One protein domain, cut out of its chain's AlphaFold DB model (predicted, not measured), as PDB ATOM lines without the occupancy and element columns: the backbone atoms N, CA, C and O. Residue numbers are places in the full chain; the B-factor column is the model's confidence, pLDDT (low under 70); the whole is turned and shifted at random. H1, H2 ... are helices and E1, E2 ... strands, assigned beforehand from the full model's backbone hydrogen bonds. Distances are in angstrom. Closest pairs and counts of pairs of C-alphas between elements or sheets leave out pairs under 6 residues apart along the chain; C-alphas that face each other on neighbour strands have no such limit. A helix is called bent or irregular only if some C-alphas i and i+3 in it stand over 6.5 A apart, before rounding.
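Overview. This is residues 46 to 53, 67 to 88 and 107 to 143 of the 143 residues of an uncharacterized protein of Escherichia coli (UniProt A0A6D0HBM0). A narrow sheet of three parallel strands has one long helix, H2, laid lengthwise over one face, above the edge strand E3. The small helix H1 sits near the ends of E1 and E2 where those strands begin, and only grazes the sheet. The printed part has 67 residues, with two named helices and three named strands in the order E1, H1, E2, H2, E3; the sheet's order is E1, E2, E3, all parallel. The class is mixed, helices and strands. The whole is loose, with a radius of gyration of the C-alphas of 13.6 A, and elongated, spanning 42 by 24 by 20 A.

Along the chain. E1 is residues 46 to 50, 13.4 A from first to last C-alpha, and begins at C-alpha 46 (121.007, 164.333, 137.719). H1 is residues 67 to 71, 5.1 A long; it is neither bent nor irregular, but only just: C-alphas 68 and 71 are 6.1 A apart. E2 is residues 79 to 86, 23.2 A long. H2 is residues 107 to 123, 25.5 A long, beginning at C-alpha 107 (131.351, 148.039, 138.316); it is irregular, with C-alphas 119 and 122 7.4 A apart. E3 is residues 129 to 136, 22.6 A long, and ends at C-alpha 136 (124.059, 147.939, 142.717).

Arrangement. E1 and E2 are parallel neighbours at 16 degrees, with N 47 and O 81 at 2.9 A and N 83 and O 47 at 2.8 A, within hydrogen-bond range. H1 is on the sheet but only grazes it, with its residues 67 to 71; its closest C-alphas to E1 are those of Leu 67 and Glu 47, 6.6 A apart. E2, the inner strand, is also parallel to E3 at 16 degrees, with N 82 and O 131 at 2.8 A and N 133 and O 82 at 2.9 A. H2 is on the sheet at a height of 8.9 A, in two layers, a helix on one face of a sheet. H2 lies over E3 and runs along the strands, at 13 degrees to E3 on the local plane; their closest C-alphas are those of Gln 114 and Ile 132, 6.1 A apart. H1 and H2 are apart. O i to N i+4 pairs within hydrogen-bond range number 11 of 13 in H2 and 0 of 1 in H1, where O i to N i+3 pairs within range are 0 of 2.

Size, cuts and confidence. The C-alphas farthest apart are those of Asp 74 and Arg 143, the chain's last residue, at 44.1 A. Residues 54 to 66 are not printed, and C-alphas 53 and 67 are 17.6 A apart across this cut; residues 89 to 106 are not printed either, and C-alphas 88 and 107 are 13.2 A apart. Of the links printed whole, H2 to E3 is tight, H1 to E2 is short, and none is long. The mean pLDDT of the printed part is 90.4; residues 75 and 140 to 143 are under 70.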
ATOM      1  N   ALA A  46     120.673 165.745 137.699       92.81
ATOM      2  CA  ALA A  46     121.007 164.333 137.719       92.81
ATOM      3  C   ALA A  46     120.093 163.530 136.800       92.81
ATOM      4  O   ALA A  46     118.869 163.666 136.843       92.81
ATOM      5  N   GLU A  47     120.712 162.662 136.007       94.50
ATOM      6  CA  GLU A  47     120.033 161.753 135.091       94.50
ATOM      7  C   GLU A  47     120.143 160.321 135.606       94.50
ATOM      8  O   GLU A  47     121.227 159.878 135.982       94.50
ATOM      9  N   LEU A  48     119.031 159.588 135.634       94.94
ATOM     10  CA  LEU A  48     118.928 158.264 136.232       94.94
ATOM     11  C   LEU A  48     118.534 157.224 135.185       94.94
ATOM     12  O   LEU A  48     117.432 157.229 134.639       94.94
ATOM     13  N   LYS A  49     119.382 156.214 134.986       94.94
ATOM     14  CA  LYS A  49     119.041 155.053 134.152       94.94
ATOM     15  C   LYS A  49     119.031 153.762 134.964       94.94
ATOM     16  O   LYS A  49     119.882 153.513 135.814       94.94
ATOM     17  N   LEU A  50     118.053 152.911 134.661       94.94
ATOM     18  CA  LEU A  50     118.057 151.506 135.071       94.94
ATOM     19  C   LEU A  50     118.989 150.741 134.135       94.94
ATOM     20  O   LEU A  50     118.600 150.481 132.998       94.94
ATOM     21  N   ALA A  51     120.213 150.452 134.566       96.00
ATOM     22  CA  ALA A  51     121.306 150.019 133.697       96.00
ATOM     23  C   ALA A  51     120.953 148.787 132.849       96.00
ATOM     24  O   ALA A  51     121.326 148.711 131.678       96.00
ATOM     25  N   GLU A  52     120.178 147.852 133.400       94.44
ATOM     26  CA  GLU A  52     119.797 146.614 132.718       94.44
ATOM     27  C   GLU A  52     118.884 146.843 131.502       94.44
ATOM     28  O   GLU A  52     118.853 146.033 130.575       94.44
ATOM     29  N   LYS A  53     118.189 147.987 131.453       94.56
ATOM     30  CA  LYS A  53     117.303 148.362 130.341       94.56
ATOM     31  C   LYS A  53     118.029 148.961 129.137       94.56
ATOM     32  O   LYS A  53     117.386 149.218 128.124       94.56
ATOM     33  N   LEU A  67     122.797 164.213 129.221       93.62
ATOM     34  CA  LEU A  67     123.316 164.935 130.387       93.62
ATOM     35  C   LEU A  67     124.211 166.114 129.976       93.62
ATOM     36  O   LEU A  67     123.932 167.246 130.367       93.62
ATOM     37  N   CYS A  68     125.258 165.873 129.181       93.75
ATOM     38  CA  CYS A  68     126.203 166.935 128.813       93.75
ATOM     39  C   CYS A  68     125.628 167.884 127.749       93.75
ATOM     40  O   CYS A  68     125.778 169.104 127.844       93.75
ATOM     41  N   GLY A  69     124.982 167.324 126.726       90.81
ATOM     42  CA  GLY A  69     124.494 168.054 125.559       90.81
ATOM     43  C   GLY A  69     123.195 168.819 125.795       90.81
ATOM     44  O   GLY A  69     123.145 169.997 125.463       90.81
ATOM     45  N   ASP A  70     122.172 168.165 126.348       87.81
ATOM     46  CA  ASP A  70     120.855 168.771 126.553       87.81
ATOM     47  C   ASP A  70     120.785 169.491 127.910       87.81
ATOM     48  O   ASP A  70     120.493 170.680 127.965       87.81
ATOM     49  N   TYR A  71     121.071 168.813 129.026       87.62
ATOM     50  CA  TYR A  71     120.792 169.394 130.346       87.62
ATOM     51  C   TYR A  71     121.816 170.410 130.819       87.62
ATOM     52  O   TYR A  71     121.429 171.434 131.371       87.62
ATOM     53  N   LEU A  72     123.108 170.138 130.656       90.19
ATOM     54  CA  LEU A  72     124.146 171.034 131.168       90.19
ATOM     55  C   LEU A  72     124.449 172.210 130.243       90.19
ATOM     56  O   LEU A  72     125.060 173.173 130.687       90.19
ATOM     57  N   ARG A  73     124.002 172.167 128.984       85.12
ATOM     58  CA  ARG A  73     124.194 173.273 128.039       85.12
ATOM     59  C   ARG A  73     123.455 174.539 128.467       85.12
ATOM     60  O   ARG A  73     124.015 175.624 128.360       85.12
ATOM     61  N   ASP A  74     122.231 174.391 128.969       75.50
ATOM     62  CA  ASP A  74     121.353 175.522 129.306       75.50
ATOM     63  C   ASP A  74     121.346 175.852 130.808       75.50
ATOM     64  O   ASP A  74     120.646 176.758 131.271       75.50
ATOM     65  N   VAL A  75     122.113 175.106 131.605       69.50
ATOM     66  CA  VAL A  75     122.162 175.257 133.057       69.50
ATOM     67  C   VAL A  75     123.380 176.081 133.456       69.50
ATOM     68  O   VAL A  75     124.495 175.816 133.034       69.50
ATOM     69  N   ARG A  76     123.185 177.058 134.352       72.25
ATOM     70  CA  ARG A  76     124.263 177.908 134.902       72.25
ATOM     71  C   ARG A  76     125.287 177.162 135.780       72.25
ATOM     72  O   ARG A  76     126.137 177.799 136.387       72.25
ATOM     73  N   SER A  77     125.180 175.841 135.895       75.38
ATOM     74  CA  SER A  77     126.063 174.987 136.688       75.38
ATOM     75  C   SER A  77     126.859 174.087 135.762       75.38
ATOM     76  O   SER A  77     126.275 173.384 134.941       75.38
ATOM     77  N   GLY A  78     128.175 174.054 135.950       90.06
ATOM     78  CA  GLY A  78     129.064 173.155 135.220       90.06
ATOM     79  C   GLY A  78     129.112 171.730 135.778       90.06
ATOM     80  O   GLY A  78     129.984 170.966 135.388       90.06
ATOM     81  N   ARG A  79     128.246 171.341 136.725       93.38
ATOM     82  CA  ARG A  79     128.326 170.027 137.390       93.38
ATOM     83  C   ARG A  79     127.067 169.203 137.180       93.38
ATOM     84  O   ARG A  79     125.968 169.721 137.347       93.38
ATOM     85  N   GLY A  80     127.227 167.911 136.899       94.69
ATOM     86  CA  GLY A  80     126.114 166.970 136.740       94.69
ATOM     87  C   GLY A  80     126.370 165.602 137.366       94.69
ATOM     88  O   GLY A  80     127.506 165.232 137.664       94.69
ATOM     89  N   ILE A  81     125.296 164.834 137.563       96.12
ATOM     90  CA  ILE A  81     125.364 163.482 138.131       96.12
ATOM     91  C   ILE A  81     124.693 162.488 137.178       96.12
ATOM     92  O   ILE A  81     123.543 162.664 136.784       96.12
ATOM     93  N   PHE A  82     125.385 161.405 136.836       97.81
ATOM     94  CA  PHE A  82     124.819 160.296 136.073       97.81
ATOM     95  C   PHE A  82     124.638 159.084 136.987       97.81
ATOM     96  O   PHE A  82     125.604 158.457 137.422       97.81
ATOM     97  N   ILE A  83     123.388 158.772 137.317       97.56
ATOM     98  CA  ILE A  83     123.020 157.722 138.263       97.56
ATOM     99  C   ILE A  83     122.634 156.470 137.483       97.56
ATOM    100  O   ILE A  83     121.655 156.449 136.736       97.56
ATOM    101  N   LEU A  84     123.363 155.386 137.714       97.31
ATOM    102  CA  LEU A  84     123.012 154.066 137.224       97.31
ATOM    103  C   LEU A  84     122.530 153.207 138.377       97.31
ATOM    104  O   LEU A  84     123.239 153.011 139.356       97.31
ATOM    105  N   VAL A  85     121.323 152.669 138.244       95.69
ATOM    106  CA  VAL A  85     120.787 151.685 139.185       95.69
ATOM    107  C   VAL A  85     120.740 150.339 138.488       95.69
ATOM    108  O   VAL A  85     120.149 150.233 137.415       95.69
ATOM    109  N   TYR A  86     121.333 149.323 139.102       94.94
ATOM    110  CA  TYR A  86     121.262 147.946 138.640       94.94
ATOM    111  C   TYR A  86     120.468 147.112 139.638       94.94
ATOM    112  O   TYR A  86     120.729 147.146 140.836       94.94
ATOM    113  N   ARG A  87     119.455 146.400 139.144       89.44
ATOM    114  CA  ARG A  87     118.513 145.618 139.965       89.44
ATOM    115  C   ARG A  87     118.374 144.164 139.517       89.44
ATOM    116  O   ARG A  87     117.315 143.599 139.757       89.44
ATOM    117  N   ASN A  88     119.374 143.665 138.781       75.25
ATOM    118  CA  ASN A  88     119.449 142.354 138.127       75.25
ATOM    119  C   ASN A  88     118.125 141.578 138.086       75.25
ATOM    120  O   ASN A  88     117.770 140.831 138.989       75.25
ATOM    121  N   SER A 107     130.268 147.180 137.798       95.81
ATOM    122  CA  SER A 107     131.351 148.039 138.316       95.81
ATOM    123  C   SER A 107     132.256 148.554 137.194       95.81
ATOM    124  O   SER A 107     132.552 149.744 137.120       95.81
ATOM    125  N   GLN A 108     132.633 147.669 136.272       97.38
ATOM    126  CA  GLN A 108     133.465 148.010 135.118       97.38
ATOM    127  C   GLN A 108     132.758 148.976 134.160       97.38
ATOM    128  O   GLN A 108     133.406 149.828 133.556       97.38
ATOM    129  N   LEU A 109     131.430 148.878 134.027       97.88
ATOM    130  CA  LEU A 109     130.635 149.845 133.273       97.88
ATOM    131  C   LEU A 109     130.734 151.250 133.888       97.88
ATOM    132  O   LEU A 109     130.950 152.207 133.146       97.88
ATOM    133  N   ILE A 110     130.605 151.378 135.216       98.25
ATOM    134  CA  ILE A 110     130.742 152.670 135.913       98.25
ATOM    135  C   ILE A 110     132.130 153.265 135.671       98.25
ATOM    136  O   ILE A 110     132.249 154.415 135.248       98.25
ATOM    137  N   GLU A 111     133.179 152.467 135.878       97.94
ATOM    138  CA  GLU A 111     134.563 152.890 135.648       97.94
ATOM    139  C   GLU A 111     134.783 153.340 134.203       97.94
ATOM    140  O   GLU A 111     135.408 154.374 133.953       97.94
ATOM    141  N   ARG A 112     134.242 152.594 133.232       98.19
ATOM    142  CA  ARG A 112     134.412 152.935 131.822       98.19
ATOM    143  C   ARG A 112     133.628 154.186 131.428       98.19
ATOM    144  O   ARG A 112     134.165 154.976 130.659       98.19
ATOM    145  N   LEU A 113     132.442 154.427 131.989       98.50
ATOM    146  CA  LEU A 113     131.712 155.689 131.806       98.50
ATOM    147  C   LEU A 113     132.469 156.882 132.402       98.50
ATOM    148  O   LEU A 113     132.544 157.930 131.765       98.50
ATOM    149  N   GLN A 114     133.087 156.727 133.577       98.25
ATOM    150  CA  GLN A 114     133.903 157.788 134.176       98.25
ATOM    151  C   GLN A 114     135.157 158.090 133.347       98.25
ATOM    152  O   GLN A 114     135.517 159.254 133.171       98.25
ATOM    153  N   LEU A 115     135.824 157.061 132.820       97.81
ATOM    154  CA  LEU A 115     136.967 157.236 131.920       97.81
ATOM    155  C   LEU A 115     136.558 157.874 130.592       97.81
ATOM    156  O   LEU A 115     137.283 158.724 130.077       97.81
ATOM    157  N   HIS A 116     135.392 157.503 130.068       97.81
ATOM    158  CA  HIS A 116     134.824 158.108 128.869       97.81
ATOM    159  C   HIS A 116     134.510 159.585 129.071       97.81
ATOM    160  O   HIS A 116     134.946 160.403 128.273       97.81
ATOM    161  N   TRP A 117     133.848 159.952 130.174       97.75
ATOM    162  CA  TRP A 117     133.642 161.358 130.526       97.75
ATOM    163  C   TRP A 117     134.968 162.127 130.542       97.75
ATOM    164  O   TRP A 117     135.105 163.147 129.868       97.75
ATOM    165  N   LYS A 118     135.984 161.604 131.239       97.44
ATOM    166  CA  LYS A 118     137.305 162.245 131.299       97.44
ATOM    167  C   LYS A 118     137.916 162.446 129.912       97.44
ATOM    168  O   LYS A 118     138.462 163.517 129.659       97.44
ATOM    169  N   SER A 119     137.798 161.467 129.010       97.25
ATOM    170  CA  SER A 119     138.378 161.565 127.665       97.25
ATOM    171  C   SER A 119     137.680 162.608 126.787       97.25
ATOM    172  O   SER A 119     138.350 163.269 125.998       97.25
ATOM    173  N   ILE A 120     136.369 162.808 126.945       96.50
ATOM    174  CA  ILE A 120     135.588 163.749 126.129       96.50
ATOM    175  C   ILE A 120     135.355 165.112 126.787       96.50
ATOM    176  O   ILE A 120     134.897 166.018 126.101       96.50
ATOM    177  N   SER A 121     135.653 165.266 128.080       96.38
ATOM    178  CA  SER A 121     135.360 166.471 128.879       96.38
ATOM    179  C   SER A 121     135.813 167.775 128.212       96.38
ATOM    180  O   SER A 121     135.071 168.750 128.185       96.38
ATOM    181  N   HIS A 122     136.973 167.766 127.549       95.06
ATOM    182  CA  HIS A 122     137.516 168.906 126.800       95.06
ATOM    183  C   HIS A 122     136.600 169.435 125.674       95.06
ATOM    184  O   HIS A 122     136.737 170.587 125.263       95.06
ATOM    185  N   ARG A 123     135.665 168.617 125.167       95.19
ATOM    186  CA  ARG A 123     134.650 169.012 124.170       95.19
ATOM    187  C   ARG A 123     133.515 169.837 124.787       95.19
ATOM    188  O   ARG A 123     132.780 170.487 124.051       95.19
ATOM    189  N   PHE A 124     133.374 169.816 126.112       93.81
ATOM    190  CA  PHE A 124     132.299 170.458 126.864       93.81
ATOM    191  C   PHE A 124     132.871 171.521 127.810       93.81
ATOM    192  O   PHE A 124     132.853 171.363 129.024       93.81
ATOM    193  N   GLN A 125     133.369 172.629 127.254       90.00
ATOM    194  CA  GLN A 125     134.065 173.688 128.012       90.00
ATOM    195  C   GLN A 125     133.223 174.360 129.114       90.00
ATOM    196  O   GLN A 125     133.775 175.036 129.974       90.00
ATOM    197  N   TYR A 126     131.900 174.193 129.076       89.31
ATOM    198  CA  TYR A 126     130.957 174.714 130.069       89.31
ATOM    199  C   TYR A 126     130.679 173.736 131.225       89.31
ATOM    200  O   TYR A 126     129.914 174.066 132.128       89.31
ATOM    201  N   ILE A 127     131.262 172.533 131.197       94.06
ATOM    202  CA  ILE A 127     131.086 171.501 132.221       94.06
ATOM    203  C   ILE A 127     132.399 171.340 132.991       94.06
ATOM    204  O   ILE A 127     133.410 170.920 132.434       94.06
ATOM    205  N   ASP A 128     132.351 171.631 134.288       93.31
ATOM    206  CA  ASP A 128     133.434 171.424 135.244       93.31
ATOM    207  C   ASP A 128     133.669 169.932 135.509       93.31
ATOM    208  O   ASP A 128     134.805 169.464 135.466       93.31
ATOM    209  N   ASP A 129     132.605 169.178 135.824       94.88
ATOM    210  CA  ASP A 129     132.716 167.741 136.086       94.88
ATOM    211  C   ASP A 129     131.372 166.994 136.037       94.88
ATOM    212  O   ASP A 129     130.304 167.549 136.315       94.88
ATOM    213  N   ILE A 130     131.447 165.691 135.763       96.69
ATOM    214  CA  ILE A 130     130.341 164.743 135.865       96.69
ATOM    215  C   ILE A 130     130.728 163.621 136.818       96.69
ATOM    216  O   ILE A 130     131.709 162.900 136.608       96.69
ATOM    217  N   LEU A 131     129.885 163.418 137.827       97.12
ATOM    218  CA  LEU A 131     129.999 162.289 138.736       97.12
ATOM    219  C   LEU A 131     129.122 161.131 138.256       97.12
ATOM    220  O   LEU A 131     127.902 161.276 138.152       97.12
ATOM    221  N   ILE A 132     129.721 159.964 138.017       98.25
ATOM    222  CA  ILE A 132     128.977 158.745 137.699       98.25
ATOM    223  C   ILE A 132     128.816 157.920 138.983       98.25
ATOM    224  O   ILE A 132     129.799 157.509 139.596       98.25
ATOM    225  N   ILE A 133     127.570 157.655 139.386       97.69
ATOM    226  CA  ILE A 133     127.238 156.877 140.590       97.69
ATOM    227  C   ILE A 133     126.552 155.574 140.180       97.69
ATOM    228  O   ILE A 133     125.485 155.596 139.569       97.69
ATOM    229  N   GLY A 134     127.134 154.436 140.565       96.81
ATOM    230  CA  GLY A 134     126.507 153.121 140.443       96.81
ATOM    231  C   GLY A 134     125.851 152.673 141.748       96.81
ATOM    232  O   GLY A 134     126.518 152.577 142.775       96.81
ATOM    233  N   ILE A 135     124.560 152.354 141.702       95.00
ATOM    234  CA  ILE A 135     123.799 151.737 142.793       95.00
ATOM    235  C   ILE A 135     123.485 150.303 142.384       95.00
ATOM    236  O   ILE A 135     122.604 150.056 141.560       95.00
ATOM    237  N   ASP A 136     124.229 149.365 142.956       93.38
ATOM    238  CA  ASP A 136     124.059 147.939 142.717       93.38
ATOM    239  C   ASP A 136     123.150 147.331 143.792       93.38
ATOM    240  O   ASP A 136     123.551 147.209 144.949       93.38
ATOM    241  N   LEU A 137     121.914 146.989 143.425       90.69
ATOM    242  CA  LEU A 137     120.926 146.419 144.344       90.69
ATOM    243  C   LEU A 137     121.063 144.894 144.505       90.69
ATOM    244  O   LEU A 137     120.384 144.327 145.357       90.69
ATOM    245  N   GLU A 138     121.942 144.236 143.739       83.12
ATOM    246  CA  GLU A 138     122.297 142.821 143.947       83.12
ATOM    247  C   GLU A 138     123.278 142.635 145.099       83.12
ATOM    248  O   GLU A 138     123.321 141.572 145.727       83.12
ATOM    249  N   LYS A 139     124.093 143.658 145.379       79.69
ATOM    250  CA  LYS A 139     125.062 143.606 146.470       79.69
ATOM    251  C   LYS A 139     124.315 143.552 147.795       79.69
ATOM    252  O   LYS A 139     123.926 144.564 148.372       79.69
ATOM    253  N   ARG A 140     124.137 142.335 148.304       64.81
ATOM    254  CA  ARG A 140     123.722 142.112 149.684       64.81
ATOM    255  C   ARG A 140     124.818 142.656 150.592       64.81
ATOM    256  O   ARG A 140     125.970 142.240 150.492       64.81
ATOM    257  N   PHE A 141     124.451 143.568 151.487       53.56
ATOM    258  CA  PHE A 141     125.301 143.904 152.621       53.56
ATOM    259  C   PHE A 141     125.471 142.634 153.454       53.56
ATOM    260  O   PHE A 141     124.525 142.186 154.104       53.56
ATOM    261  N   VAL A 142     126.657 142.031 153.401       53.62
ATOM    262  CA  VAL A 142     127.067 141.083 154.435       53.62
ATOM    263  C   VAL A 142     127.266 141.934 155.686       53.62
ATOM    264  O   VAL A 142     128.099 142.841 155.679       53.62
ATOM    265  N   ARG A 143     126.394 141.741 156.677       43.75
ATOM    266  CA  ARG A 143     126.509 142.380 157.990       43.75
ATOM    267  C   ARG A 143     127.634 141.751 158.793       43.75
ATOM    268  O   ARG A 143     127.812 140.521 158.656       43.75
TER     269      ARG A 143